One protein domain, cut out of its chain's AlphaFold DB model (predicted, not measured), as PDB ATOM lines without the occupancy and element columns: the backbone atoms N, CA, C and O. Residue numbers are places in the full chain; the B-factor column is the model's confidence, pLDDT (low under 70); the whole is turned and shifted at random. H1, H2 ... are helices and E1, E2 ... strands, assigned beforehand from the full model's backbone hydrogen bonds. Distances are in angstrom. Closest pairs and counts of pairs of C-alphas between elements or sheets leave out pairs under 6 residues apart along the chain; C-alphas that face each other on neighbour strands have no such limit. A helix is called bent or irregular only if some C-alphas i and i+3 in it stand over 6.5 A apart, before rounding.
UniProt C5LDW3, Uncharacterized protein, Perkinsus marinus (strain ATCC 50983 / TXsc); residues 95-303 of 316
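Overview. This is residues 95 to 303 of the 316 residues of an uncharacterized protein of Perkinsus marinus (strain ATCC 50983 / TXsc) (UniProt C5LDW3). A strongly twisted sheet of seven strands runs through the middle of this domain, with H2 and H4 packed over one face and H1 and H7, crossing each other, beyond the other face. H5 and H6 make a corner beside H4, and the small H3 and H8 lie off the sheet. The printed part has 209 residues with eight named helices and seven named strands, in the order E1 H1 E2 E3 H2 E4 H3 H4 E5 H5 H6 E6 H7 H8 E7. The sheet runs E3 E2 E1 E4 E5 E7 E6 and is mixed, with E7 antiparallel to its two neighbours. The class is mixed, helices and strands; the whole is compact, with a radius of gyration of the C-alphas of 15.9 A and spans of 43 by 41 by 32 A.

Arrangement. Begin in the sheet at E1, residues 98 to 102, and its parallel neighbour E4, residues 184 to 189, where N 100 and O 186 are 2.8 A apart, within hydrogen-bond range. On the other side of E1 find E2, residues 135 to 140, parallel to it, with N 99 and O 135 at 2.8 A. The edge strand E3, residues 157 to 159, is parallel to E2, with N 158 and O 138 at 3.0 A. E5, residues 226 to 230, is parallel to E4, with N 187 and O 226 at 2.8 A. E7, residues 297 to 302, is antiparallel to E5, with N 227 and O 300 at 2.9 A, and to the edge strand E6, residues 249 to 254, with N 250 and O 301 at 2.8 A. H2, residues 165 to 176, is on the sheet at a height of 9.7 A, over E3 and slantwise to the strands, at 40 degrees to E3 on the local plane. The hub H4, residues 205 to 217, is on the same face at a height of 10.8 A, along the strands, at 22 degrees to E7 on the local plane; it is irregular, but only just, with C-alphas 209 and 212 6.9 A apart. H2 touches H4 with Pro 165 alone, whose C-alpha is 4.6 A from that of Thr 211. H6, residues 243 to 248, touches H4 at a shallow tilt of 22 degrees, the same way; the closest C-alphas, of Pro 213 and Leu 245, are 5.4 A apart. H5, residues 233 to 240, only grazes the sheet and touches H6 only at the corner, and only just, with 3 pairs of C-alphas within 8 A. H3, residues 198 to 202, is close to H5 but not clearly touching, with the C-alphas of Glu 200 and Cys 234 5.6 A apart. H1, residues 117 to 132, and H7, residues 261 to 271, each only graze the sheet; they touch, about perpendicular at 73 degrees, with the C-alphas of Leu 128 and Ala 265 closest at 5.0 A. H8, residues 284 to 288, only just touches H7, with 3 pairs within 8 A, the closest Arg 267 and Asn 284 at 6.9 A. E1, H1, E2 and E4, H3 H4, E5 are strand-helix-strand units, parallel neighbour strands with helices between; E3, H2, E4 and E5, H5 H6, E6 are split ones, with other strands between; the four crossovers are right-handed. Every O i to N i+4 pair is within hydrogen-bond range in H1, H2, H3, H5, H6 and H8, against 6 of 9 in H4 and 6 of 7 in H7.

Along the chain. Find C-alpha 98, where E1 begins, at (178.069, 40.796, 158.690). H1 runs 22.4 A from C-alpha 117 at (180.546, 25.811, 142.423); H4 spans 17.8 A, H2 and H7 15.8 A each, E2 17.1 A. E7 runs 16.5 A and ends at C-alpha 302, at (190.441, 51.384, 156.435).

Size, cuts and confidence. The two C-alphas farthest apart, those of Arg 112 and Ala 247, are 44.4 A apart. The printed part has no cut. The links E1 to H1, E2 to E3 and H7 to H8 are long. Mean pLDDT of the printed part is 89.1; residues 111 to 114, 150 to 152, 179 to 180 and 193 to 201 are under 70.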
ATOM      1  N   SER A  95     181.333  37.699 165.686       97.25
ATOM      2  CA  SER A  95     180.072  37.280 166.302       97.25
ATOM      3  C   SER A  95     178.998  38.358 166.142       97.25
ATOM      4  O   SER A  95     179.192  39.539 166.449       97.25
ATOM      5  N   GLY A  96     177.857  37.958 165.580       95.25
ATOM      6  CA  GLY A  96     176.747  38.834 165.215       95.25
ATOM      7  C   GLY A  96     177.049  39.815 164.074       95.25
ATOM      8  O   GLY A  96     176.179  40.612 163.721       95.25
ATOM      9  N   GLN A  97     178.248  39.775 163.487       96.75
ATOM     10  CA  GLN A  97     178.673  40.706 162.445       96.75
ATOM     11  C   GLN A  97     178.310  40.206 161.051       96.75
ATOM     12  O   GLN A  97     178.048  39.023 160.827       96.75
ATOM     13  N   CYS A  98     178.315  41.125 160.088       96.56
ATOM     14  CA  CYS A  98     178.069  40.796 158.690       96.56
ATOM     15  C   CYS A  98     179.376  40.693 157.904       96.56
ATOM     16  O   CYS A  98     180.299  41.487 158.094       96.56
ATOM     17  N   VAL A  99     179.434  39.711 157.012       97.81
ATOM     18  CA  VAL A  99     180.588  39.384 156.174       97.81
ATOM     19  C   VAL A  99     180.162  39.420 154.714       97.81
ATOM     20  O   VAL A  99     179.111  38.889 154.372       97.81
ATOM     21  N   LEU A 100     180.977  40.016 153.850       97.50
ATOM     22  CA  LEU A 100     180.767  40.048 152.407       97.50
ATOM     23  C   LEU A 100     181.816  39.185 151.708       97.50
ATOM     24  O   LEU A 100     183.009  39.446 151.833       97.50
ATOM     25  N   LEU A 101     181.386  38.191 150.935       97.38
ATOM     26  CA  LEU A 101     182.277  37.371 150.117       97.38
ATOM     27  C   LEU A 101     182.100  37.704 148.635       97.38
ATOM     28  O   LEU A 101     181.017  37.554 148.062       97.38
ATOM     29  N   LEU A 102     183.178  38.158 148.007       95.25
ATOM     30  CA  LEU A 102     183.215  38.521 146.596       95.25
ATOM     31  C   LEU A 102     183.659  37.317 145.757       95.25
ATOM     32  O   LEU A 102     184.640  36.652 146.075       95.25
ATOM     33  N   GLY A 103     182.949  37.041 144.663       92.81
ATOM     34  CA  GLY A 103     183.231  35.922 143.757       92.81
ATOM     35  C   GLY A 103     182.615  34.582 144.165       92.81
ATOM     36  O   GLY A 103     182.741  33.620 143.405       92.81
ATOM     37  N   MET A 104     181.917  34.531 145.303       93.88
ATOM     38  CA  MET A 104     181.218  33.341 145.794       93.88
ATOM     39  C   MET A 104     179.717  33.433 145.543       93.88
ATOM     40  O   MET A 104     179.141  34.521 145.542       93.88
ATOM     41  N   VAL A 105     179.075  32.278 145.409       92.75
ATOM     42  CA  VAL A 105     177.616  32.169 145.322       92.75
ATOM     43  C   VAL A 105     177.063  31.521 146.590       92.75
ATOM     44  O   VAL A 105     177.367  30.370 146.903       92.75
ATOM     45  N   TYR A 106     176.218  32.245 147.330       92.94
ATOM     46  CA  TYR A 106     175.451  31.634 148.414       92.94
ATOM     47  C   TYR A 106     174.170  31.040 147.848       92.94
ATOM     48  O   TYR A 106     173.159  31.728 147.718       92.94
ATOM     49  N   ALA A 107     174.218  29.769 147.475       88.19
ATOM     50  CA  ALA A 107     173.125  29.106 146.795       88.19
ATOM     51  C   ALA A 107     172.104  28.500 147.773       88.19
ATOM     52  O   ALA A 107     172.435  28.033 148.862       88.19
ATOM     53  N   ASN A 108     170.837  28.451 147.365       83.12
ATOM     54  CA  ASN A 108     169.825  27.679 148.072       83.12
ATOM     55  C   ASN A 108     170.000  26.187 147.764       83.12
ATOM     56  O   ASN A 108     169.674  25.744 146.664       83.12
ATOM     57  N   GLU A 109     170.442  25.409 148.757       71.50
ATOM     58  CA  GLU A 109     170.723  23.966 148.627       71.50
ATOM     59  C   GLU A 109     169.549  23.143 148.061       71.50
ATOM     60  O   GLU A 109     169.754  22.053 147.534       71.50
ATOM     61  N   LYS A 110     168.308  23.645 148.129       72.94
ATOM     62  CA  LYS A 110     167.129  22.960 147.575       72.94
ATOM     63  C   LYS A 110     167.008  23.063 146.051       72.94
ATOM     64  O   LYS A 110     166.127  22.424 145.474       72.94
ATOM     65  N   ARG A 111     167.823  23.881 145.381       68.94
ATOM     66  CA  ARG A 111     167.761  24.075 143.926       68.94
ATOM     67  C   ARG A 111     168.790  23.188 143.223       68.94
ATOM     68  O   ARG A 111     169.979  23.259 143.498       68.94
ATOM     69  N   ARG A 112     168.326  22.392 142.250       61.41
ATOM     70  CA  ARG A 112     169.187  21.530 141.409       61.41
ATOM     71  C   ARG A 112     170.217  22.307 140.583       61.41
ATOM     72  O   ARG A 112     171.245  21.758 140.226       61.41
ATOM     73  N   GLU A 113     169.966  23.586 140.309       62.84
ATOM     74  CA  GLU A 113     170.872  24.476 139.563       62.84
ATOM     75  C   GLU A 113     172.164  24.821 140.335       62.84
ATOM     76  O   GLU A 113     172.997  25.570 139.835       62.84
ATOM     77  N   CYS A 114     172.327  24.308 141.558       63.75
ATOM     78  CA  CYS A 114     173.411  24.663 142.470       63.75
ATOM     79  C   CYS A 114     174.532  23.616 142.533       63.75
ATOM     80  O   CYS A 114     175.366  23.682 143.434       63.75
ATOM     81  N   GLU A 115     174.576  22.655 141.608       74.94
ATOM     82  CA  GLU A 115     175.692  21.708 141.508       74.94
ATOM     83  C   GLU A 115     177.030  22.418 141.216       74.94
ATOM     84  O   GLU A 115     177.088  23.557 140.744       74.94
ATOM     85  N   GLY A 116     178.139  21.752 141.538       85.00
ATOM     86  CA  GLY A 116     179.480  22.293 141.330       85.00
ATOM     87  C   GLY A 116     179.810  23.462 142.258       85.00
ATOM     88  O   GLY A 116     179.824  23.307 143.484       85.00
ATOM     89  N   GLN A 117     180.114  24.628 141.674       86.12
ATOM     90  CA  GLN A 117     180.546  25.811 142.423       86.12
ATOM     91  C   GLN A 117     179.513  26.231 143.480       86.12
ATOM     92  O   GLN A 117     179.897  26.493 144.618       86.12
ATOM     93  N   GLY A 118     178.222  26.250 143.125       88.44
ATOM     94  CA  GLY A 118     177.127  26.648 144.017       88.44
ATOM     95  C   GLY A 118     177.166  25.927 145.357       88.44
ATOM     96  O   GLY A 118     177.187  26.544 146.423       88.44
ATOM     97  N   MET A 119     177.231  24.602 145.296       87.81
ATOM     98  CA  MET A 119     177.262  23.733 146.461       87.81
ATOM     99  C   MET A 119     178.546  23.931 147.268       87.81
ATOM    100  O   MET A 119     178.487  24.020 148.493       87.81
ATOM    101  N   ARG A 120     179.702  24.020 146.599       90.94
ATOM    102  CA  ARG A 120     181.009  24.187 147.256       90.94
ATOM    103  C   ARG A 120     181.079  25.492 148.035       90.94
ATOM    104  O   ARG A 120     181.423  25.487 149.216       90.94
ATOM    105  N   ASP A 121     180.719  26.590 147.386       93.06
ATOM    106  CA  ASP A 121     180.739  27.915 147.989       93.06
ATOM    107  C   ASP A 121     179.737  27.976 149.151       93.06
ATOM    108  O   ASP A 121     180.091  28.416 150.242       93.06
ATOM    109  N   THR A 122     178.538  27.405 148.982       92.75
ATOM    110  CA  THR A 122     177.520  27.312 150.043       92.75
ATOM    111  C   THR A 122     178.019  26.552 151.271       92.75
ATOM    112  O   THR A 122     177.822  27.015 152.393       92.75
ATOM    113  N   LYS A 123     178.707  25.414 151.103       92.62
ATOM    114  CA  LYS A 123     179.268  24.674 152.245       92.62
ATOM    115  C   LYS A 123     180.316  25.492 152.995       92.62
ATOM    116  O   LYS A 123     180.272  25.524 154.224       92.62
ATOM    117  N   ARG A 124     181.210  26.180 152.275       95.25
ATOM    118  CA  ARG A 124     182.227  27.074 152.862       95.25
ATOM    119  C   ARG A 124     181.588  28.231 153.625       95.25
ATOM    120  O   ARG A 124     181.995  28.523 154.744       95.25
ATOM    121  N   ILE A 125     180.537  28.822 153.066       95.69
ATOM    122  CA  ILE A 125     179.766  29.893 153.702       95.69
ATOM    123  C   ILE A 125     179.099  29.410 154.994       95.69
ATOM    124  O   ILE A 125     179.242  30.048 156.030       95.69
ATOM    125  N   VAL A 126     178.418  28.262 154.963       94.38
ATOM    126  CA  VAL A 126     177.767  27.691 156.154       94.38
ATOM    127  C   VAL A 126     178.792  27.334 157.235       94.38
ATOM    128  O   VAL A 126     178.515  27.504 158.423       94.38
ATOM    129  N   ALA A 127     179.978  26.854 156.849       95.81
ATOM    130  CA  ALA A 127     181.069  26.626 157.791       95.81
ATOM    131  C   ALA A 127     181.526  27.937 158.447       95.81
ATOM    132  O   ALA A 127     181.635  27.983 159.670       95.81
ATOM    133  N   LEU A 128     181.703  29.003 157.658       97.31
ATOM    134  CA  LEU A 128     182.088  30.331 158.138       97.31
ATOM    135  C   LEU A 128     181.054  30.909 159.117       97.31
ATOM    136  O   LEU A 128     181.423  31.294 160.224       97.31
ATOM    137  N   GLU A 129     179.765  30.896 158.760       96.56
ATOM    138  CA  GLU A 129     178.688  31.367 159.646       96.56
ATOM    139  C   GLU A 129     178.658  30.586 160.966       96.56
ATOM    140  O   GLU A 129     178.506  31.170 162.034       96.56
ATOM    141  N   LYS A 130     178.839  29.261 160.913       96.12
ATOM    142  CA  LYS A 130     178.808  28.403 162.104       96.12
ATOM    143  C   LYS A 130     180.024  28.593 163.007       96.12
ATOM    144  O   LYS A 130     179.889  28.503 164.226       96.12
ATOM    145  N   GLU A 131     181.206  28.747 162.424       96.12
ATOM    146  CA  GLU A 131     182.462  28.826 163.169       96.12
ATOM    147  C   GLU A 131     182.630  30.184 163.856       96.12
ATOM    148  O   GLU A 131     183.077  30.236 165.003       96.12
ATOM    149  N   PHE A 132     182.193  31.255 163.192       96.38
ATOM    150  CA  PHE A 132     182.391  32.632 163.640       96.38
ATOM    151  C   PHE A 132     181.110  33.336 164.113       96.38
ATOM    152  O   PHE A 132     181.178  34.495 164.510       96.38
ATOM    153  N   ASP A 133     179.962  32.646 164.095       97.25
ATOM    154  CA  ASP A 133     178.651  33.189 164.485       97.25
ATOM    155  C   ASP A 133     178.309  34.492 163.744       97.25
ATOM    156  O   ASP A 133     177.878  35.484 164.328       97.25
ATOM    157  N   CYS A 134     178.550  34.507 162.435       96.56
ATOM    158  CA  CYS A 134     178.391  35.687 161.591       96.56
ATOM    159  C   CYS A 134     177.282  35.497 160.550       96.56
ATOM    160  O   CYS A 134     176.739  34.408 160.365       96.56
ATOM    161  N   ARG A 135     176.934  36.585 159.858       95.75
ATOM    162  CA  ARG A 135     175.980  36.577 158.747       95.75
ATOM    163  C   ARG A 135     176.694  36.870 157.439       95.75
ATOM    164  O   ARG A 135     177.227  37.961 157.258       95.75
ATOM    165  N   VAL A 136     176.658  35.929 156.506       96.31
ATOM    166  CA  VAL A 136     177.368  36.042 155.232       96.31
ATOM    167  C   VAL A 136     176.451  36.542 154.119       96.31
ATOM    168  O   VAL A 136     175.327  36.078 153.938       96.31
ATOM    169  N   PHE A 137     176.984  37.471 153.337       95.94
ATOM    170  CA  PHE A 137     176.440  38.001 152.100       95.94
ATOM    171  C   PHE A 137     177.428  37.737 150.972       95.94
ATOM    172  O   PHE A 137     178.636  37.667 151.195       95.94
ATOM    173  N   THR A 138     176.931  37.585 149.751       95.94
ATOM    174  CA  THR A 138     177.766  37.209 148.611       95.94
ATOM    175  C   THR A 138     177.442  37.996 147.355       95.94
ATOM    176  O   THR A 138     176.300  38.404 147.134       95.94
ATOM    177  N   VAL A 139     178.461  38.186 146.521       94.62
ATOM    178  CA  VAL A 139     178.357  38.861 145.226       94.62
ATOM    179  C   VAL A 139     179.104  38.036 144.199       94.62
ATOM    180  O   VAL A 139     180.308  37.824 144.344       94.62
ATOM    181  N   ASP A 140     178.441  37.651 143.114       92.69
ATOM    182  CA  ASP A 140     179.140  37.100 141.957       92.69
ATOM    183  C   ASP A 140     178.509  37.537 140.633       92.69
ATOM    184  O   ASP A 140     177.361  37.960 140.564       92.69
ATOM    185  N   LYS A 141     179.297  37.484 139.559       90.88
ATOM    186  CA  LYS A 141     178.879  37.968 138.235       90.88
ATOM    187  C   LYS A 141     178.025  36.947 137.473       90.88
ATOM    188  O   LYS A 141     177.293  37.308 136.550       90.88
ATOM    189  N   THR A 142     178.174  35.672 137.803       87.75
ATOM    190  CA  THR A 142     177.750  34.527 136.994       87.75
ATOM    191  C   THR A 142     176.397  33.961 137.401       87.75
ATOM    192  O   THR A 142     175.610  33.628 136.516       87.75
ATOM    193  N   HIS A 143     176.092  33.884 138.694       88.44
ATOM    194  CA  HIS A 143     174.868  33.248 139.158       88.44
ATOM    195  C   HIS A 143     173.753  34.278 139.363       88.44
ATOM    196  O   HIS A 143     173.998  35.353 139.904       88.44
ATOM    197  N   PRO A 144     172.523  33.994 138.902       85.56
ATOM    198  CA  PRO A 144     171.413  34.923 139.053       85.56
ATOM    199  C   PRO A 144     170.877  34.918 140.487       85.56
ATOM    200  O   PRO A 144     170.773  33.866 141.107       85.56
ATOM    201  N   GLU A 145     170.385  36.057 140.972       80.81
ATOM    202  CA  GLU A 145     169.885  36.228 142.352       80.81
ATOM    203  C   GLU A 145     168.858  35.173 142.783       80.81
ATOM    204  O   GLU A 145     168.794  34.786 143.946       80.81
ATOM    205  N   ARG A 146     168.081  34.642 141.830       77.25
ATOM    206  CA  ARG A 146     167.103  33.574 142.073       77.25
ATOM    207  C   ARG A 146     167.718  32.285 142.625       77.25
ATOM    208  O   ARG A 146     166.984  31.509 143.228       77.25
ATOM    209  N   VAL A 147     169.008  32.016 142.394       77.25
ATOM    210  CA  VAL A 147     169.692  30.863 143.006       77.25
ATOM    211  C   VAL A 147     170.108  31.142 144.447       77.25
ATOM    212  O   VAL A 147     170.413  30.202 145.176       77.25
ATOM    213  N   GLY A 148     170.091  32.413 144.848       72.56
ATOM    214  CA  GLY A 148     170.529  32.902 146.138       72.56
ATOM    215  C   GLY A 148     169.781  32.284 147.314       72.56
ATOM    216  O   GLY A 148     168.579  32.004 147.260       72.56
ATOM    217  N   TYR A 149     170.506  32.095 148.409       70.88
ATOM    218  CA  TYR A 149     169.937  31.779 149.704       70.88
ATOM    219  C   TYR A 149     169.179  33.005 150.231       70.88
ATOM    220  O   TYR A 149     169.722  34.107 150.338       70.88
ATOM    221  N   VAL A 150     167.894  32.810 150.533       67.62
ATOM    222  CA  VAL A 150     167.019  33.833 151.112       67.62
ATOM    223  C   VAL A 150     166.594  33.338 152.486       67.62
ATOM    224  O   VAL A 150     165.929  32.309 152.598       67.62
ATOM    225  N   THR A 151     166.967  34.079 153.524       67.31
ATOM    226  CA  THR A 151     166.502  33.860 154.903       67.31
ATOM    227  C   THR A 151     165.876  35.133 155.410       67.31
ATOM    228  O   THR A 151     166.434  36.207 155.181       67.31
ATOM    229  N   ASP A 152     164.766  35.020 156.132       65.00
ATOM    230  CA  ASP A 152     164.140  36.155 156.815       65.00
ATOM    231  C   ASP A 152     163.802  37.324 155.870       65.00
ATOM    232  O   ASP A 152     163.882  38.489 156.246       65.00
ATOM    233  N   ASN A 153     163.439  37.010 154.619       71.00
ATOM    234  CA  ASN A 153     163.169  37.970 153.539       71.00
ATOM    235  C   ASN A 153     164.348  38.891 153.171       71.00
ATOM    236  O   ASN A 153     164.148  39.897 152.493       71.00
ATOM    237  N   VAL A 154     165.575  38.545 153.568       82.62
ATOM    238  CA  VAL A 154     166.792  39.258 153.167       82.62
ATOM    239  C   VAL A 154     167.515  38.454 152.092       82.62
ATOM    240  O   VAL A 154     167.838  37.277 152.277       82.62
ATOM    241  N   LEU A 155     167.780  39.103 150.960       87.38
ATOM    242  CA  LEU A 155     168.568  38.537 149.872       87.38
ATOM    243  C   LEU A 155     170.055  38.521 150.273       87.38
ATOM    244  O   LEU A 155     170.678  39.576 150.351       87.38
ATOM    245  N   ARG A 156     170.637  37.339 150.528       91.50
ATOM    246  CA  ARG A 156     172.060  37.196 150.919       91.50
ATOM    247  C   ARG A 156     173.016  36.992 149.739       91.50
ATOM    248  O   ARG A 156     174.217  36.827 149.932       91.50
ATOM    249  N   HIS A 157     172.500  36.995 148.518       93.56
ATOM    250  CA  HIS A 157     173.291  36.834 147.307       93.56
ATOM    251  C   HIS A 157     172.788  37.772 146.217       93.56
ATOM    252  O   HIS A 157     171.599  37.749 145.903       93.56
ATOM    253  N   ILE A 158     173.688  38.551 145.624       93.56
ATOM    254  CA  ILE A 158     173.358  39.425 144.497       93.56
ATOM    255  C   ILE A 158     174.209  39.103 143.271       93.56
ATOM    256  O   ILE A 158     175.397  38.778 143.382       93.56
ATOM    257  N   GLN A 159     173.606  39.265 142.094       93.81
ATOM    258  CA  GLN A 159     174.313  39.120 140.830       93.81
ATOM    259  C   GLN A 159     174.885  40.470 140.403       93.81
ATOM    260  O   GLN A 159     174.172  41.323 139.871       93.81
ATOM    261  N   SER A 160     176.189  40.671 140.577       94.25
ATOM    262  CA  SER A 160     176.825  41.917 140.155       94.25
ATOM    263  C   SER A 160     178.271  41.731 139.722       94.25
ATOM    264  O   SER A 160     178.936  40.747 140.039       94.25
ATOM    265  N   ASN A 161     178.763  42.696 138.950       91.88
ATOM    266  CA  ASN A 161     180.154  42.733 138.533       91.88
ATOM    267  C   ASN A 161     180.919  43.661 139.473       91.88
ATOM    268  O   ASN A 161     180.840  44.872 139.319       91.88
ATOM    269  N   PHE A 162     181.698  43.102 140.393       90.44
ATOM    270  CA  PHE A 162     182.550  43.892 141.285       90.44
ATOM    271  C   PHE A 162     183.727  44.575 140.558       90.44
ATOM    272  O   PHE A 162     184.492  45.280 141.184       90.44
ATOM    273  N   ASN A 163     183.885  44.426 139.238       91.38
ATOM    274  CA  ASN A 163     184.757  45.310 138.448       91.38
ATOM    275  C   ASN A 163     184.068  46.617 138.009       91.38
ATOM    276  O   ASN A 163     184.708  47.473 137.406       91.38
ATOM    277  N   ASP A 164     182.760  46.747 138.238       92.88
ATOM    278  CA  ASP A 164     181.970  47.939 137.935       92.88
ATOM    279  C   ASP A 164     181.426  48.515 139.253       92.88
ATOM    280  O   ASP A 164     180.384  48.061 139.741       92.88
ATOM    281  N   PRO A 165     182.110  49.508 139.851       90.94
ATOM    282  CA  PRO A 165     181.756  50.034 141.166       90.94
ATOM    283  C   PRO A 165     180.343  50.620 141.179       90.94
ATOM    284  O   PRO A 165     179.583  50.391 142.115       90.94
ATOM    285  N   ARG A 166     179.942  51.331 140.118       91.50
ATOM    286  CA  ARG A 166     178.628  51.984 140.050       91.50
ATOM    287  C   ARG A 166     177.519  50.946 140.060       91.50
ATOM    288  O   ARG A 166     176.559  51.068 140.822       91.50
ATOM    289  N   ARG A 167     177.659  49.910 139.230       92.06
ATOM    290  CA  ARG A 167     176.677  48.829 139.165       92.06
ATOM    291  C   ARG A 167     176.653  48.015 140.456       92.06
ATOM    292  O   ARG A 167     175.565  47.691 140.931       92.06
ATOM    293  N   MET A 168     177.817  47.716 141.032       93.06
ATOM    294  CA  MET A 168     177.918  46.982 142.292       93.06
ATOM    295  C   MET A 168     177.212  47.725 143.429       93.06
ATOM    296  O   MET A 168     176.312  47.164 144.049       93.06
ATOM    297  N   LEU A 169     177.541  48.999 143.650       92.00
ATOM    298  CA  LEU A 169     176.960  49.807 144.726       92.00
ATOM    299  C   LEU A 169     175.454  50.018 144.538       92.00
ATOM    300  O   LEU A 169     174.696  49.913 145.497       92.00
ATOM    301  N   SER A 170     174.997  50.240 143.302       92.44
ATOM    302  CA  SER A 170     173.565  50.299 142.981       92.44
ATOM    303  C   SER A 170     172.847  48.993 143.356       92.44
ATOM    304  O   SER A 170     171.781  49.024 143.967       92.44
ATOM    305  N   SER A 171     173.481  47.845 143.084       92.38
ATOM    306  CA  SER A 171     172.953  46.526 143.465       92.38
ATOM    307  C   SER A 171     172.908  46.352 144.990       92.38
ATOM    308  O   SER A 171     171.924  45.843 145.519       92.38
ATOM    309  N   PHE A 172     173.932  46.824 145.713       93.12
ATOM    310  CA  PHE A 172     173.959  46.788 147.181       93.12
ATOM    311  C   PHE A 172     172.824  47.635 147.754       93.12
ATOM    312  O   PHE A 172     172.084  47.177 148.619       93.12
ATOM    313  N   GLN A 173     172.643  48.850 147.231       91.88
ATOM    314  CA  GLN A 173     171.590  49.758 147.674       91.88
ATOM    315  C   GLN A 173     170.191  49.180 147.452       91.88
ATOM    316  O   GLN A 173     169.315  49.321 148.306       91.88
ATOM    317  N   GLN A 174     169.986  48.513 146.315       90.50
ATOM    318  CA  GLN A 174     168.726  47.860 145.989       90.50
ATOM    319  C   GLN A 174     168.450  46.647 146.889       90.50
ATOM    320  O   GLN A 174     167.319  46.477 147.343       90.50
ATOM    321  N   ALA A 175     169.460  45.814 147.151       89.62
ATOM    322  CA  ALA A 175     169.290  44.564 147.888       89.62
ATOM    323  C   ALA A 175     169.311  44.740 149.413       89.62
ATOM    324  O   ALA A 175     168.563  44.068 150.126       89.62
ATOM    325  N   TRP A 176     170.166  45.627 149.924       90.19
ATOM    326  CA  TRP A 176     170.487  45.754 151.354       90.19
ATOM    327  C   TRP A 176     170.140  47.130 151.935       90.19
ATOM    328  O   TRP A 176     170.306  47.370 153.131       90.19
ATOM    329  N   GLY A 177     169.574  48.017 151.113       86.25
ATOM    330  CA  GLY A 177     169.179  49.364 151.504       86.25
ATOM    331  C   GLY A 177     170.325  50.370 151.424       86.25
ATOM    332  O   GLY A 177     171.416  50.074 150.955       86.25
ATOM    333  N   LYS A 178     170.061  51.603 151.860       78.19
ATOM    334  CA  LYS A 178     171.058  52.685 151.820       78.19
ATOM    335  C   LYS A 178     172.275  52.375 152.704       78.19
ATOM    336  O   LYS A 178     172.157  51.631 153.680       78.19
ATOM    337  N   GLU A 179     173.397  53.006 152.361       64.69
ATOM    338  CA  GLU A 179     174.662  52.981 153.105       64.69
ATOM    339  C   GLU A 179     174.476  53.123 154.628       64.69
ATOM    340  O   GLU A 179     173.540  53.769 155.109       64.69
ATOM    341  N   GLY A 180     175.344  52.464 155.399       60.94
ATOM    342  CA  GLY A 180     175.333  52.499 156.867       60.94
ATOM    343  C   GLY A 180     174.294  51.601 157.552       60.94
ATOM    344  O   GLY A 180     174.433  51.325 158.740       60.94
ATOM    345  N   ARG A 181     173.282  51.077 156.841       72.31
ATOM    346  CA  ARG A 181     172.358  50.076 157.420       72.31
ATOM    347  C   ARG A 181     172.981  48.694 157.550       72.31
ATOM    348  O   ARG A 181     172.659  47.961 158.479       72.31
ATOM    349  N   GLN A 182     173.839  48.349 156.598       83.75
ATOM    350  CA  GLN A 182     174.494  47.058 156.519       83.75
ATOM    351  C   GLN A 182     175.987  47.305 156.327       83.75
ATOM    352  O   GLN A 182     176.436  47.577 155.218       83.75
ATOM    353  N   GLN A 183     176.742  47.256 157.423       93.88
ATOM    354  CA  GLN A 183     178.198  47.334 157.380       93.88
ATOM    355  C   GLN A 183     178.798  45.932 157.423       93.88
ATOM    356  O   GLN A 183     178.323  45.059 158.155       93.88
ATOM    357  N   PHE A 184     179.837  45.717 156.626       96.56
ATOM    358  CA  PHE A 184     180.556  44.457 156.540       96.56
ATOM    359  C   PHE A 184     181.841  44.559 157.347       96.56
ATOM    360  O   PHE A 184     182.770  45.280 156.984       96.56
ATOM    361  N   ARG A 185     181.893  43.820 158.457       97.31
ATOM    362  CA  ARG A 185     183.079  43.749 159.316       97.31
ATOM    363  C   ARG A 185     184.255  43.102 158.594       97.31
ATOM    364  O   ARG A 185     185.402  43.490 158.804       97.31
ATOM    365  N   LEU A 186     183.950  42.125 157.748       98.19
ATOM    366  CA  LEU A 186     184.893  41.463 156.864       98.19
ATOM    367  C   LEU A 186     184.362  41.518 155.436       98.19
ATOM    368  O   LEU A 186     183.222  41.136 155.178       98.19
ATOM    369  N   VAL A 187     185.220  41.921 154.511       97.94
ATOM    370  CA  VAL A 187     185.066  41.666 153.083       97.94
ATOM    371  C   VAL A 187     186.172  40.695 152.681       97.94
ATOM    372  O   VAL A 187     187.336  40.939 152.980       97.94
ATOM    373  N   ALA A 188     185.855  39.585 152.027       97.06
ATOM    374  CA  ALA A 188     186.867  38.638 151.566       97.06
ATOM    375  C   ALA A 188     186.632  38.251 150.109       97.06
ATOM    376  O   ALA A 188     185.495  38.051 149.679       97.06
ATOM    377  N   LEU A 189     187.711  38.153 149.341       94.62
ATOM    378  CA  LEU A 189     187.669  37.711 147.952       94.62
ATOM    379  C   LEU A 189     187.897  36.198 147.867       94.62
ATOM    380  O   LEU A 189     188.752  35.655 148.569       94.62
ATOM    381  N   ASP A 190     187.139  35.514 147.009       92.69
ATOM    382  CA  ASP A 190     187.271  34.067 146.847       92.69
ATOM    383  C   ASP A 190     188.618  33.679 146.233       92.69
ATOM    384  O   ASP A 190     188.855  33.851 145.035       92.69
ATOM    385  N   TYR A 191     189.482  33.082 147.048       88.94
ATOM    386  CA  TYR A 191     190.773  32.563 146.611       88.94
ATOM    387  C   TYR A 191     190.660  31.230 145.856       88.94
ATOM    388  O   TYR A 191     191.603  30.859 145.166       88.94
ATOM    389  N   PHE A 192     189.506  30.539 145.885       85.75
ATOM    390  CA  PHE A 192     189.263  29.379 145.007       85.75
ATOM    391  C   PHE A 192     189.048  29.791 143.540       85.75
ATOM    392  O   PHE A 192     189.036  28.948 142.644       85.75
ATOM    393  N   ARG A 193     188.870  31.092 143.274       68.12
ATOM    394  CA  ARG A 193     188.907  31.668 141.925       68.12
ATOM    395  C   ARG A 193     190.288  32.216 141.562       68.12
ATOM    396  O   ARG A 193     190.408  32.939 140.579       68.12
ATOM    397  N   SER A 194     191.339  31.844 142.289       57.88
ATOM    398  CA  SER A 194     192.717  32.228 141.973       57.88
ATOM    399  C   SER A 194     193.615  31.101 141.434       57.88
ATOM    400  O   SER A 194     194.812  31.178 141.689       57.88
ATOM    401  N   PRO A 195     193.168  30.095 140.647       52.66
ATOM    402  CA  PRO A 195     194.139  29.276 139.932       52.66
ATOM    403  C   PRO A 195     194.866  30.150 138.899       52.66
ATOM    404  O   PRO A 195     194.235  30.958 138.209       52.66
ATOM    405  N   ALA A 196     196.196  30.014 138.852       51.69
ATOM    406  CA  ALA A 196     197.129  30.837 138.075       51.69
ATOM    407  C   ALA A 196     196.550  31.265 136.705       51.69
ATOM    408  O   ALA A 196     196.366  30.436 135.816       51.69
ATOM    409  N   GLY A 197     196.212  32.556 136.575       57.12
ATOM    410  CA  GLY A 197     195.681  33.184 135.355       57.12
ATOM    411  C   GLY A 197     194.229  33.687 135.424       57.12
ATOM    412  O   GLY A 197     193.864  34.596 134.673       57.12
ATOM    413  N   TRP A 198     193.377  33.173 136.325       69.69
ATOM    414  CA  TRP A 198     191.996  33.683 136.415       69.69
ATOM    415  C   TRP A 198     191.950  35.101 136.990       69.69
ATOM    416  O   TRP A 198     191.299  35.968 136.409       69.69
ATOM    417  N   SER A 199     192.673  35.366 138.084       68.62
ATOM    418  CA  SER A 199     192.772  36.705 138.688       68.62
ATOM    419  C   SER A 199     193.313  37.739 137.697       68.62
ATOM    420  O   SER A 199     192.693  38.783 137.510       68.62
ATOM    421  N   GLU A 200     194.386  37.398 136.979       69.81
ATOM    422  CA  GLU A 200     195.037  38.250 135.970       69.81
ATOM    423  C   GLU A 200     194.095  38.686 134.839       69.81
ATOM    424  O   GLU A 200     194.250  39.765 134.275       69.81
ATOM    425  N   THR A 201     193.100  37.860 134.511       69.81
ATOM    426  CA  THR A 201     192.154  38.127 133.417       69.81
ATOM    427  C   THR A 201     190.805  38.669 133.888       69.81
ATOM    428  O   THR A 201     190.033  39.172 133.070       69.81
ATOM    429  N   ASN A 202     190.494  38.585 135.187       77.44
ATOM    430  CA  ASN A 202     189.169  38.917 135.717       77.44
ATOM    431  C   ASN A 202     189.156  40.070 136.722       77.44
ATOM    432  O   ASN A 202     188.068  40.589 136.988       77.44
ATOM    433  N   TRP A 203     190.300  40.499 137.261       86.75
ATOM    434  CA  TRP A 203     190.380  41.704 138.088       86.75
ATOM    435  C   TRP A 203     190.922  42.865 137.273       86.75
ATOM    436  O   TRP A 203     192.071  42.898 136.848       86.75
ATOM    437  N   SER A 204     190.045  43.827 137.025       90.06
ATOM    438  CA  SER A 204     190.374  45.030 136.276       90.06
ATOM    439  C   SER A 204     191.008  46.085 137.178       90.06
ATOM    440  O   SER A 204     190.778  46.112 138.384       90.06
ATOM    441  N   LYS A 205     191.708  47.048 136.570       92.75
ATOM    442  CA  LYS A 205     192.183  48.253 137.264       92.75
ATOM    443  C   LYS A 205     191.061  48.961 138.048       92.75
ATOM    444  O   LYS A 205     191.275  49.391 139.173       92.75
ATOM    445  N   ALA A 206     189.840  48.987 137.506       94.25
ATOM    446  CA  ALA A 206     188.672  49.596 138.151       94.25
ATOM    447  C   ALA A 206     188.240  48.899 139.457       94.25
ATOM    448  O   ALA A 206     187.608  49.524 140.313       94.25
ATOM    449  N   PHE A 207     188.574  47.618 139.640       94.88
ATOM    450  CA  PHE A 207     188.359  46.943 140.918       94.88
ATOM    451  C   PHE A 207     189.185  47.615 142.020       94.88
ATOM    452  O   PHE A 207     188.625  48.040 143.030       94.88
ATOM    453  N   PHE A 208     190.484  47.796 141.779       95.81
ATOM    454  CA  PHE A 208     191.411  48.400 142.735       95.81
ATOM    455  C   PHE A 208     191.207  49.910 142.885       95.81
ATOM    456  O   PHE A 208     191.116  50.386 144.005       95.81
ATOM    457  N   ASP A 209     191.041  50.646 141.786       95.56
ATOM    458  CA  ASP A 209     190.931  52.112 141.829       95.56
ATOM    459  C   ASP A 209     189.602  52.635 142.345       95.56
ATOM    460  O   ASP A 209     189.505  53.780 142.776       95.56
ATOM    461  N   HIS A 210     188.536  51.853 142.215       95.50
ATOM    462  CA  HIS A 210     187.200  52.393 142.434       95.50
ATOM    463  C   HIS A 210     186.338  51.497 143.300       95.50
ATOM    464  O   HIS A 210     185.638  51.995 144.173       95.50
ATOM    465  N   THR A 211     186.363  50.184 143.079       95.62
ATOM    466  CA  THR A 211     185.462  49.281 143.805       95.62
ATOM    467  C   THR A 211     185.902  49.111 145.252       95.62
ATOM    468  O   THR A 211     185.089  49.311 146.153       95.62
ATOM    469  N   LEU A 212     187.174  48.778 145.484       96.38
ATOM    470  CA  LEU A 212     187.703  48.608 146.837       96.38
ATOM    471  C   LEU A 212     187.650  49.922 147.647       96.38
ATOM    472  O   LEU A 212     187.105  49.885 148.751       96.38
ATOM    473  N   PRO A 213     188.089  51.089 147.120       96.38
ATOM    474  CA  PRO A 213     187.903  52.381 147.784       96.38
ATOM    475  C   PRO A 213     186.447  52.681 148.124       96.38
ATOM    476  O   PRO A 213     186.159  53.058 149.256       96.38
ATOM    477  N   ALA A 214     185.513  52.436 147.199       94.75
ATOM    478  CA  ALA A 214     184.105  52.742 147.429       94.75
ATOM    479  C   ALA A 214     183.463  51.912 148.548       94.75
ATOM    480  O   ALA A 214     182.558  52.397 149.220       94.75
ATOM    481  N   LEU A 215     183.932  50.685 148.808       94.81
ATOM    482  CA  LEU A 215     183.477  49.923 149.979       94.81
ATOM    483  C   LEU A 215     183.792  50.656 151.296       94.81
ATOM    484  O   LEU A 215     183.019  50.566 152.250       94.81
ATOM    485  N   CYS A 216     184.894  51.407 151.339       94.38
ATOM    486  CA  CYS A 216     185.260  52.251 152.471       94.38
ATOM    487  C   CYS A 216     184.523  53.600 152.421       94.38
ATOM    488  O   CYS A 216     183.739  53.915 153.317       94.38
ATOM    489  N   THR A 217     184.707  54.378 151.352       93.56
ATOM    490  CA  THR A 217     184.237  55.773 151.276       93.56
ATOM    491  C   THR A 217     182.716  55.911 151.260       93.56
ATOM    492  O   THR A 217     182.195  56.920 151.716       93.56
ATOM    493  N   GLU A 218     181.984  54.893 150.801       92.25
ATOM    494  CA  GLU A 218     180.511  54.857 150.824       92.25
ATOM    495  C   GLU A 218     179.970  54.140 152.082       92.25
ATOM    496  O   GLU A 218     178.826  53.695 152.128       92.25
ATOM    497  N   GLY A 219     180.805  53.939 153.109       92.75
ATOM    498  CA  GLY A 219     180.373  53.482 154.435       92.75
ATOM    499  C   GLY A 219     179.883  52.031 154.516       92.75
ATOM    500  O   GLY A 219     179.205  51.675 155.486       92.75
ATOM    501  N   TRP A 220     180.213  51.179 153.537       95.00
ATOM    502  CA  TRP A 220     179.892  49.741 153.560       95.00
ATOM    503  C   TRP A 220     180.788  48.943 154.505       95.00
ATOM    504  O   TRP A 220     180.444  47.820 154.867       95.00
ATOM    505  N   MET A 221     181.916  49.510 154.921       95.06
ATOM    506  CA  MET A 221     182.826  48.936 155.905       95.06
ATOM    507  C   MET A 221     183.041  49.910 157.064       95.06
ATOM    508  O   MET A 221     183.196  51.102 156.802       95.06
ATOM    509  N   PRO A 222     183.087  49.446 158.324       95.12
ATOM    510  CA  PRO A 222     183.488  50.289 159.445       95.12
ATOM    511  C   PRO A 222     185.005  50.547 159.413       95.12
ATOM    512  O   PRO A 222     185.743  49.792 158.780       95.12
ATOM    513  N   ASP A 223     185.477  51.572 160.128       94.12
ATOM    514  CA  ASP A 223     186.902  51.956 160.170       94.12
ATOM    515  C   ASP A 223     187.833  50.826 160.647       94.12
ATOM    516  O   ASP A 223     188.986  50.731 160.238       94.12
ATOM    517  N   ASP A 224     187.332  49.941 161.502       94.25
ATOM    518  CA  ASP A 224     188.045  48.780 162.032       94.25
ATOM    519  C   ASP A 224     187.646  47.462 161.335       94.25
ATOM    520  O   ASP A 224     187.923  46.361 161.829       94.25
ATOM    521  N   GLY A 225     186.994  47.572 160.174       96.00
ATOM    522  CA  GLY A 225     186.719  46.468 159.267       96.00
ATOM    523  C   GLY A 225     187.979  45.965 158.563       96.00
ATOM    524  O   GLY A 225     189.030  46.605 158.559       96.00
ATOM    525  N   ARG A 226     187.881  44.784 157.949       97.25
ATOM    526  CA  ARG A 226     188.993  44.168 157.215       97.25
ATOM    527  C   ARG A 226     188.558  43.745 155.833       97.25
ATOM    528  O   ARG A 226     187.470  43.201 155.665       97.25
ATOM    529  N   LEU A 227     189.432  43.956 154.862       97.62
ATOM    530  CA  LEU A 227     189.276  43.435 153.519       97.62
ATOM    531  C   LEU A 227     190.443  42.501 153.216       97.62
ATOM    532  O   LEU A 227     191.593  42.925 153.256       97.62
ATOM    533  N   ILE A 228     190.154  41.227 152.963       97.38
ATOM    534  CA  ILE A 228     191.167  40.190 152.753       97.38
ATOM    535  C   ILE A 228     191.158  39.746 151.291       97.38
ATOM    536  O   ILE A 228     190.132  39.317 150.756       97.38
ATOM    537  N   LEU A 229     192.321  39.841 150.653       95.69
ATOM    538  CA  LEU A 229     192.564  39.463 149.265       95.69
ATOM    539  C   LEU A 229     193.594  38.326 149.208       95.69
ATOM    540  O   LEU A 229     194.522  38.317 150.017       95.69
ATOM    541  N   PRO A 230     193.497  37.385 148.257       94.81
ATOM    542  CA  PRO A 230     194.591  36.454 147.982       94.81
ATOM    543  C   PRO A 230     195.847  37.221 147.551       94.81
ATOM    544  O   PRO A 230     195.772  38.141 146.729       94.81
ATOM    545  N   ASN A 231     197.004  36.845 148.094       93.69
ATOM    546  CA  ASN A 231     198.285  37.424 147.713       93.69
ATOM    547  C   ASN A 231     198.775  36.776 146.414       93.69
ATOM    548  O   ASN A 231     199.372  35.701 146.415       93.69
ATOM    549  N   THR A 232     198.466  37.437 145.301       90.81
ATOM    550  CA  THR A 232     198.924  37.089 143.951       90.81
ATOM    551  C   THR A 232     199.647  38.286 143.344       90.81
ATOM    552  O   THR A 232     199.413  39.424 143.761       90.81
ATOM    553  N   THR A 233     200.460  38.061 142.307       89.19
ATOM    554  CA  THR A 233     201.115  39.143 141.553       89.19
ATOM    555  C   THR A 233     200.110  40.199 141.085       89.19
ATOM    556  O   THR A 233     200.299  41.384 141.340       89.19
ATOM    557  N   CYS A 234     198.979  39.768 140.512       89.88
ATOM    558  CA  CYS A 234     197.902  40.658 140.071       89.88
ATOM    559  C   CYS A 234     197.349  41.530 141.213       89.88
ATOM    560  O   CYS A 234     197.146  42.729 141.027       89.88
ATOM    561  N   THR A 235     197.144  40.951 142.403       92.06
ATOM    562  CA  THR A 235     196.668  41.697 143.579       92.06
ATOM    563  C   THR A 235     197.660  42.775 143.991       92.06
ATOM    564  O   THR A 235     197.277  43.925 144.199       92.06
ATOM    565  N   MET A 236     198.937  42.407 144.108       92.00
ATOM    566  CA  MET A 236     199.987  43.319 144.554       92.00
ATOM    567  C   MET A 236     200.205  44.451 143.557       92.00
ATOM    568  O   MET A 236     200.290  45.609 143.961       92.00
ATOM    569  N   ASP A 237     200.238  44.141 142.263       92.88
ATOM    570  CA  ASP A 237     200.385  45.148 141.216       92.88
ATOM    571  C   ASP A 237     199.176  46.091 141.178       92.88
ATOM    572  O   ASP A 237     199.349  47.306 141.084       92.88
ATOM    573  N   GLY A 238     197.960  45.558 141.348       94.44
ATOM    574  CA  GLY A 238     196.737  46.352 141.460       94.44
ATOM    575  C   GLY A 238     196.752  47.317 142.648       94.44
ATOM    576  O   GLY A 238     196.426  48.491 142.487       94.44
ATOM    577  N   ILE A 239     197.188  46.857 143.825       95.19
ATOM    578  CA  ILE A 239     197.335  47.697 145.026       95.19
ATOM    579  C   ILE A 239     198.391  48.789 144.805       95.19
ATOM    580  O   ILE A 239     198.137  49.957 145.096       95.19
ATOM    581  N   ARG A 240     199.567  48.432 144.274       94.50
ATOM    582  CA  ARG A 240     200.676  49.376 144.029       94.50
ATOM    583  C   ARG A 240     200.314  50.460 143.027       94.50
ATOM    584  O   ARG A 240     200.718  51.604 143.200       94.50
ATOM    585  N   ALA A 241     199.573  50.096 141.985       95.12
ATOM    586  CA  ALA A 241     199.185  51.010 140.920       95.12
ATOM    587  C   ALA A 241     198.026  51.948 141.302       95.12
ATOM    588  O   ALA A 241     197.704  52.848 140.524       95.12
ATOM    589  N   SER A 242     197.382  51.728 142.453       96.44
ATOM    590  CA  SER A 242     196.176  52.445 142.857       96.44
ATOM    591  C   SER A 242     196.441  53.420 144.006       96.44
ATOM    592  O   SER A 242     196.507  53.031 145.174       96.44
ATOM    593  N   GLU A 243     196.575  54.705 143.675       95.25
ATOM    594  CA  GLU A 243     196.721  55.782 144.666       95.25
ATOM    595  C   GLU A 243     195.459  55.926 145.530       95.25
ATOM    596  O   GLU A 243     195.558  56.057 146.749       95.25
ATOM    597  N   ASP A 244     194.276  55.816 144.917       94.62
ATOM    598  CA  ASP A 244     192.979  55.915 145.599       94.62
ATOM    599  C   ASP A 244     192.825  54.838 146.688       94.62
ATOM    600  O   ASP A 244     192.365  55.116 147.798       94.62
ATOM    601  N   LEU A 245     193.255  53.605 146.400       96.31
ATOM    602  CA  LEU A 245     193.243  52.509 147.369       96.31
ATOM    603  C   LEU A 245     194.213  52.767 148.520       96.31
ATOM    604  O   LEU A 245     193.836  52.600 149.680       96.31
ATOM    605  N   GLN A 246     195.434  53.207 148.218       95.38
ATOM    606  CA  GLN A 246     196.439  53.522 149.237       95.38
ATOM    607  C   GLN A 246     196.026  54.711 150.117       95.38
ATOM    608  O   GLN A 246     196.358  54.743 151.299       95.38
ATOM    609  N   ALA A 247     195.247  55.652 149.579       95.06
ATOM    610  CA  ALA A 247     194.670  56.756 150.340       95.06
ATOM    611  C   ALA A 247     193.523  56.324 151.274       95.06
ATOM    612  O   ALA A 247     193.198  57.051 152.212       95.06
ATOM    613  N   CYS A 248     192.909  55.161 151.036       96.56
ATOM    614  CA  CYS A 248     191.782  54.659 151.827       96.56
ATOM    615  C   CYS A 248     192.171  53.574 152.837       96.56
ATOM    616  O   CYS A 248     191.459  53.394 153.827       96.56
ATOM    617  N   PHE A 249     193.255  52.833 152.591       96.88
ATOM    618  CA  PHE A 249     193.581  51.626 153.344       96.88
ATOM    619  C   PHE A 249     195.050  51.538 153.753       96.88
ATOM    620  O   PHE A 249     195.964  51.765 152.967       96.88
ATOM    621  N   ASN A 250     195.264  51.051 154.972       95.06
ATOM    622  CA  ASN A 250     196.527  50.465 155.392       95.06
ATOM    623  C   ASN A 250     196.649  49.047 154.824       95.06
ATOM    624  O   ASN A 250     195.720  48.247 154.958       95.06
ATOM    625  N   VAL A 251     197.807  48.726 154.246       94.75
ATOM    626  CA  VAL A 251     198.101  47.416 153.648       94.75
ATOM    627  C   VAL A 251     199.015  46.611 154.570       94.75
ATOM    628  O   VAL A 251     200.072  47.097 154.976       94.75
ATOM    629  N   ALA A 252     198.634  45.371 154.860       93.44
ATOM    630  CA  ALA A 252     199.447  44.395 155.578       93.44
ATOM    631  C   ALA A 252     199.391  43.037 154.871       93.44
ATOM    632  O   ALA A 252     198.401  42.705 154.222       93.44
ATOM    633  N   VAL A 253     200.440  42.235 155.011       93.19
ATOM    634  CA  VAL A 253     200.454  40.842 154.543       93.19
ATOM    635  C   VAL A 253     200.130  39.901 155.704       93.19
ATOM    636  O   VAL A 253     200.548  40.157 156.832       93.19
ATOM    637  N   LEU A 254     199.376  38.834 155.443       92.44
ATOM    638  CA  LEU A 254     199.021  37.812 156.431       92.44
ATOM    639  C   LEU A 254     199.896  36.581 156.214       92.44
ATOM    640  O   LEU A 254     199.770  35.907 155.191       92.44
ATOM    641  N   GLN A 255     200.779  36.302 157.173       91.75
ATOM    642  CA  GLN A 255     201.660  35.131 157.132       91.75
ATOM    643  C   GLN A 255     200.915  33.844 157.494       91.75
ATOM    644  O   GLN A 255     201.079  32.817 156.837       91.75
ATOM    645  N   ASP A 256     200.079  33.904 158.533       92.44
ATOM    646  CA  ASP A 256     199.256  32.775 158.940       92.44
ATOM    647  C   ASP A 256     197.954  32.773 158.126       92.44
ATOM    648  O   ASP A 256     197.145  33.696 158.253       92.44
ATOM    649  N   PRO A 257     197.703  31.766 157.269       92.88
ATOM    650  CA  PRO A 257     196.456  31.708 156.523       92.88
ATOM    651  C   PRO A 257     195.224  31.552 157.425       92.88
ATOM    652  O   PRO A 257     194.126  31.872 156.977       92.88
ATOM    653  N   ASP A 258     195.369  31.100 158.678       93.06
ATOM    654  CA  ASP A 258     194.247  31.047 159.627       93.06
ATOM    655  C   ASP A 258     193.767  32.418 160.099       93.06
ATOM    656  O   ASP A 258     192.642  32.530 160.590       93.06
ATOM    657  N   ASP A 259     194.549  33.475 159.868       93.06
ATOM    658  CA  ASP A 259     194.090  34.847 160.082       93.06
ATOM    659  C   ASP A 259     193.035  35.275 159.041       93.06
ATOM    660  O   ASP A 259     192.387  36.311 159.206       93.06
ATOM    661  N   ASN A 260     192.818  34.477 157.984       95.38
ATOM    662  CA  ASN A 260     191.679  34.593 157.080       95.38
ATOM    663  C   ASN A 260     190.521  33.684 157.556       95.38
ATOM    664  O   ASN A 260     190.581  32.465 157.366       95.38
ATOM    665  N   PRO A 261     189.407  34.242 158.078       96.31
ATOM    666  CA  PRO A 261     188.291  33.442 158.591       96.31
ATOM    667  C   PRO A 261     187.676  32.482 157.565       96.31
ATOM    668  O   PRO A 261     187.248  31.385 157.922       96.31
ATOM    669  N   LEU A 262     187.660  32.852 156.277       96.69
ATOM    670  CA  LEU A 262     187.157  31.973 155.218       96.69
ATOM    671  C   LEU A 262     188.073  30.756 155.018       96.69
ATOM    672  O   LEU A 262     187.576  29.652 154.785       96.69
ATOM    673  N   TRP A 263     189.391  30.938 155.126       96.12
ATOM    674  CA  TRP A 263     190.360  29.843 155.056       96.12
ATOM    675  C   TRP A 263     190.213  28.889 156.240       96.12
ATOM    676  O   TRP A 263     190.074  27.679 156.035       96.12
ATOM    677  N   ALA A 264     190.186  29.442 157.459       95.75
ATOM    678  CA  ALA A 264     190.020  28.686 158.699       95.75
ATOM    679  C   ALA A 264     188.742  27.826 158.660       95.75
ATOM    680  O   ALA A 264     188.806  26.604 158.812       95.75
ATOM    681  N   ALA A 265     187.606  28.431 158.293       95.50
ATOM    682  CA  ALA A 265     186.337  27.720 158.145       95.50
ATOM    683  C   ALA A 265     186.369  26.632 157.057       95.50
ATOM    684  O   ALA A 265     185.766  25.563 157.205       95.50
ATOM    685  N   THR A 266     187.084  26.877 155.955       95.38
ATOM    686  CA  THR A 266     187.239  25.901 154.864       95.38
ATOM    687  C   THR A 266     188.028  24.669 155.330       95.38
ATOM    688  O   THR A 266     187.655  23.544 154.993       95.38
ATOM    689  N   ARG A 267     189.033  24.838 156.199       93.88
ATOM    690  CA  ARG A 267     189.822  23.727 156.760       93.88
ATOM    691  C   ARG A 267     188.972  22.765 157.593       93.88
ATOM    692  O   ARG A 267     189.156  21.550 157.529       93.88
ATOM    693  N   THR A 268     187.991  23.285 158.330       90.44
ATOM    694  CA  THR A 268     187.034  22.457 159.081       90.44
ATOM    695  C   THR A 268     186.246  21.516 158.153       90.44
ATOM    696  O   THR A 268     185.923  20.390 158.537       90.44
ATOM    697  N   LEU A 269     185.955  21.926 156.914       91.31
ATOM    698  CA  LEU A 269     185.282  21.073 155.924       91.31
ATOM    699  C   LEU A 269     186.199  19.987 155.354       91.31
ATOM    700  O   LEU A 269     185.738  18.873 155.087       91.31
ATOM    701  N   GLU A 270     187.480  20.295 155.172       90.50
ATOM    702  CA  GLU A 270     188.499  19.350 154.696       90.50
ATOM    703  C   GLU A 270     188.745  18.242 155.703       90.50
ATOM    704  O   GLU A 270     188.726  17.069 155.336       90.50
ATOM    705  N   ALA A 271     188.859  18.601 156.983       89.38
ATOM    706  CA  ALA A 271     188.989  17.638 158.071       89.38
ATOM    707  C   ALA A 271     187.816  16.637 158.113       89.38
ATOM    708  O   ALA A 271     187.984  15.496 158.541       89.38
ATOM    709  N   HIS A 272     186.631  17.040 157.642       88.94
ATOM    710  CA  HIS A 272     185.450  16.179 157.534       88.94
ATOM    711  C   HIS A 272     185.316  15.460 156.183       88.94
ATOM    712  O   HIS A 272     184.278  14.854 155.918       88.94
ATOM    713  N   GLY A 273     186.300  15.557 155.288       88.06
ATOM    714  CA  GLY A 273     186.240  14.931 153.967       88.06
ATOM    715  C   GLY A 273     185.251  15.591 152.996       88.06
ATOM    716  O   GLY A 273     185.066  15.101 151.883       88.06
ATOM    717  N   THR A 274     184.593  16.690 153.390       87.56
ATOM    718  CA  THR A 274     183.443  17.235 152.651       87.56
ATOM    719  C   THR A 274     183.870  17.753 151.283       87.56
ATOM    720  O   THR A 274     183.261  17.385 150.281       87.56
ATOM    721  N   LEU A 275     184.951  18.539 151.217       85.56
ATOM    722  CA  LEU A 275     185.422  19.130 149.958       85.56
ATOM    723  C   LEU A 275     185.989  18.094 148.980       85.56
ATOM    724  O   LEU A 275     185.796  18.224 147.774       85.56
ATOM    725  N   TYR A 276     186.609  17.024 149.485       84.94
ATOM    726  CA  TYR A 276     187.159  15.955 148.644       84.94
ATOM    727  C   TYR A 276     186.086  15.209 147.848       84.94
ATOM    728  O   TYR A 276     186.373  14.698 146.769       84.94
ATOM    729  N   SER A 277     184.849  15.171 148.350       82.25
ATOM    730  CA  SER A 277     183.714  14.543 147.665       82.25
ATOM    731  C   SER A 277     183.077  15.419 146.576       82.25
ATOM    732  O   SER A 277     182.192  14.958 145.858       82.25
ATOM    733  N   MET A 278     183.506  16.679 146.443       83.19
ATOM    734  CA  MET A 278     182.919  17.639 145.507       83.19
ATOM    735  C   MET A 278     183.651  17.654 144.163       83.19
ATOM    736  O   MET A 278     184.861  17.440 144.081       83.19
ATOM    737  N   SER A 279     182.919  17.979 143.095       76.88
ATOM    738  CA  SER A 279     183.478  18.109 141.748       76.88
ATOM    739  C   SER A 279     184.603  19.149 141.702       76.88
ATOM    740  O   SER A 279     184.410  20.296 142.118       76.88
ATOM    741  N   GLY A 280     185.755  18.758 141.156       77.88
ATOM    742  CA  GLY A 280     186.942  19.610 141.026       77.88
ATOM    743  C   GLY A 280     187.928  19.513 142.193       77.88
ATOM    744  O   GLY A 280     189.042  19.996 142.047       77.88
ATOM    745  N   HIS A 281     187.555  18.863 143.306       82.81
ATOM    746  CA  HIS A 281     188.437  18.581 144.451       82.81
ATOM    747  C   HIS A 281     189.191  19.808 144.999       82.81
ATOM    748  O   HIS A 281     190.322  19.699 145.467       82.81
ATOM    749  N   TYR A 282     188.553  20.980 144.936       86.19
ATOM    750  CA  TYR A 282     189.108  22.235 145.435       86.19
ATOM    751  C   TYR A 282     189.205  22.221 146.963       86.19
ATOM    752  O   TYR A 282     188.194  22.074 147.654       86.19
ATOM    753  N   THR A 283     190.417  22.415 147.468       90.50
ATOM    754  CA  THR A 283     190.776  22.508 148.887       90.50
ATOM    755  C   THR A 283     191.733  23.684 149.088       90.50
ATOM    756  O   THR A 283     192.368  24.154 148.148       90.50
ATOM    757  N   ASN A 284     191.877  24.155 150.315       92.50
ATOM    758  CA  ASN A 284     192.932  25.042 150.766       92.50
ATOM    759  C   ASN A 284     194.298  24.579 150.266       92.50
ATOM    760  O   ASN A 284     195.024  25.393 149.714       92.50
ATOM    761  N   ASP A 285     194.625  23.290 150.376       89.56
ATOM    762  CA  ASP A 285     195.914  22.763 149.917       89.56
ATOM    763  C   ASP A 285     196.087  22.887 148.397       89.56
ATOM    764  O   ASP A 285     197.142  23.320 147.925       89.56
ATOM    765  N   THR A 286     195.053  22.555 147.611       89.06
ATOM    766  CA  THR A 286     195.131  22.679 146.145       89.06
ATOM    767  C   THR A 286     195.206  24.129 145.696       89.06
ATOM    768  O   THR A 286     195.871  24.408 144.702       89.06
ATOM    769  N   GLU A 287     194.570  25.048 146.421       89.00
ATOM    770  CA  GLU A 287     194.576  26.469 146.080       89.00
ATOM    771  C   GLU A 287     195.789  27.211 146.647       89.00
ATOM    772  O   GLU A 287     196.234  28.187 146.045       89.00
ATOM    773  N   ARG A 288     196.400  26.722 147.737       89.50
ATOM    774  CA  ARG A 288     197.578  27.344 148.365       89.50
ATOM    775  C   ARG A 288     198.720  27.536 147.383       89.50
ATOM    776  O   ARG A 288     199.403  28.549 147.434       89.50
ATOM    777  N   ARG A 289     198.907  26.578 146.475       89.31
ATOM    778  CA  ARG A 289     199.969  26.599 145.456       89.31
ATOM    779  C   ARG A 289     199.869  27.777 144.478       89.31
ATOM    780  O   ARG A 289     200.783  27.982 143.689       89.31
ATOM    781  N   HIS A 290     198.735  28.475 144.462       87.75
ATOM    782  CA  HIS A 290     198.495  29.638 143.611       87.75
ATOM    783  C   HIS A 290     198.640  30.971 144.361       87.75
ATOM    784  O   HIS A 290     198.456  32.031 143.764       87.75
ATOM    785  N   LEU A 291     198.957  30.915 145.652       89.94
ATOM    786  CA  LEU A 291     199.172  32.066 146.518       89.94
ATOM    787  C   LEU A 291     200.663  32.205 146.834       89.94
ATOM    788  O   LEU A 291     201.442  31.270 146.640       89.94
ATOM    789  N   ASP A 292     201.051  33.369 147.345       90.88
ATOM    790  CA  ASP A 292     202.379  33.558 147.924       90.88
ATOM    791  C   ASP A 292     202.633  32.550 149.065       90.88
ATOM    792  O   ASP A 292     201.776  32.314 149.921       90.88
ATOM    793  N   GLU A 293     203.814  31.931 149.056       88.75
ATOM    794  CA  GLU A 293     204.165  30.840 149.970       88.75
ATOM    795  C   GLU A 293     204.293  31.312 151.427       88.75
ATOM    796  O   GLU A 293     203.883  30.598 152.351       88.75
ATOM    797  N   LEU A 294     204.842  32.515 151.617       89.06
ATOM    798  CA  LEU A 294     205.166  33.082 152.925       89.06
ATOM    799  C   LEU A 294     204.006  33.885 153.505       89.06
ATOM    800  O   LEU A 294     203.840  33.925 154.722       89.06
ATOM    801  N   ALA A 295     203.221  34.534 152.648       92.44
ATOM    802  CA  ALA A 295     202.088  35.340 153.057       92.44
ATOM    803  C   ALA A 295     200.911  35.190 152.083       92.44
ATOM    804  O   ALA A 295     200.720  36.049 151.224       92.44
ATOM    805  N   PRO A 296     200.092  34.131 152.201       93.31
ATOM    806  CA  PRO A 296     199.082  33.777 151.199       93.31
ATOM    807  C   PRO A 296     197.960  34.809 151.026       93.31
ATOM    808  O   PRO A 296     197.229  34.762 150.034       93.31
ATOM    809  N   PHE A 297     197.813  35.754 151.958       95.56
ATOM    810  CA  PHE A 297     196.785  36.789 151.905       95.56
ATOM    811  C   PHE A 297     197.342  38.185 152.178       95.56
ATOM    812  O   PHE A 297     198.349  38.368 152.859       95.56
ATOM    813  N   ILE A 298     196.633  39.183 151.663       95.44
ATOM    814  CA  ILE A 298     196.831  40.603 151.939       95.44
ATOM    815  C   ILE A 298     195.594  41.097 152.671       95.44
ATOM    816  O   ILE A 298     194.467  40.816 152.264       95.44
ATOM    817  N   GLN A 299     195.805  41.866 153.728       96.19
ATOM    818  CA  GLN A 299     194.760  42.582 154.430       96.19
ATOM    819  C   GLN A 299     194.846  44.074 154.129       96.19
ATOM    820  O   GLN A 299     195.894  44.703 154.274       96.19
ATOM    821  N   LEU A 300     193.698  44.651 153.799       96.75
ATOM    822  CA  LEU A 300     193.460  46.081 153.757       96.75
ATOM    823  C   LEU A 300     192.596  46.464 154.963       96.75
ATOM    824  O   LEU A 300     191.569  45.837 155.228       96.75
ATOM    825  N   THR A 301     193.019  47.481 155.707       96.31
ATOM    826  CA  THR A 301     192.274  48.026 156.856       96.31
ATOM    827  C   THR A 301     191.992  49.497 156.587       96.31
ATOM    828  O   THR A 301     192.956  50.204 156.278       96.31
ATOM    829  N   PRO A 302     190.738  49.975 156.656       96.44
ATOM    830  CA  PRO A 302     190.441  51.384 156.435       96.44
ATOM    831  C   PRO A 302     191.321  52.303 157.288       96.44
ATOM    832  O   PRO A 302     191.657  51.995 158.434       96.44
ATOM    833  N   ILE A 303     191.738  53.428 156.718       95.31
ATOM    834  CA  ILE A 303     192.376  54.496 157.490       95.31
ATOM    835  C   ILE A 303     191.283  55.162 158.349       95.31
ATOM    836  O   ILE A 303     190.209  55.447 157.819       95.31
TER     837      ILE A 303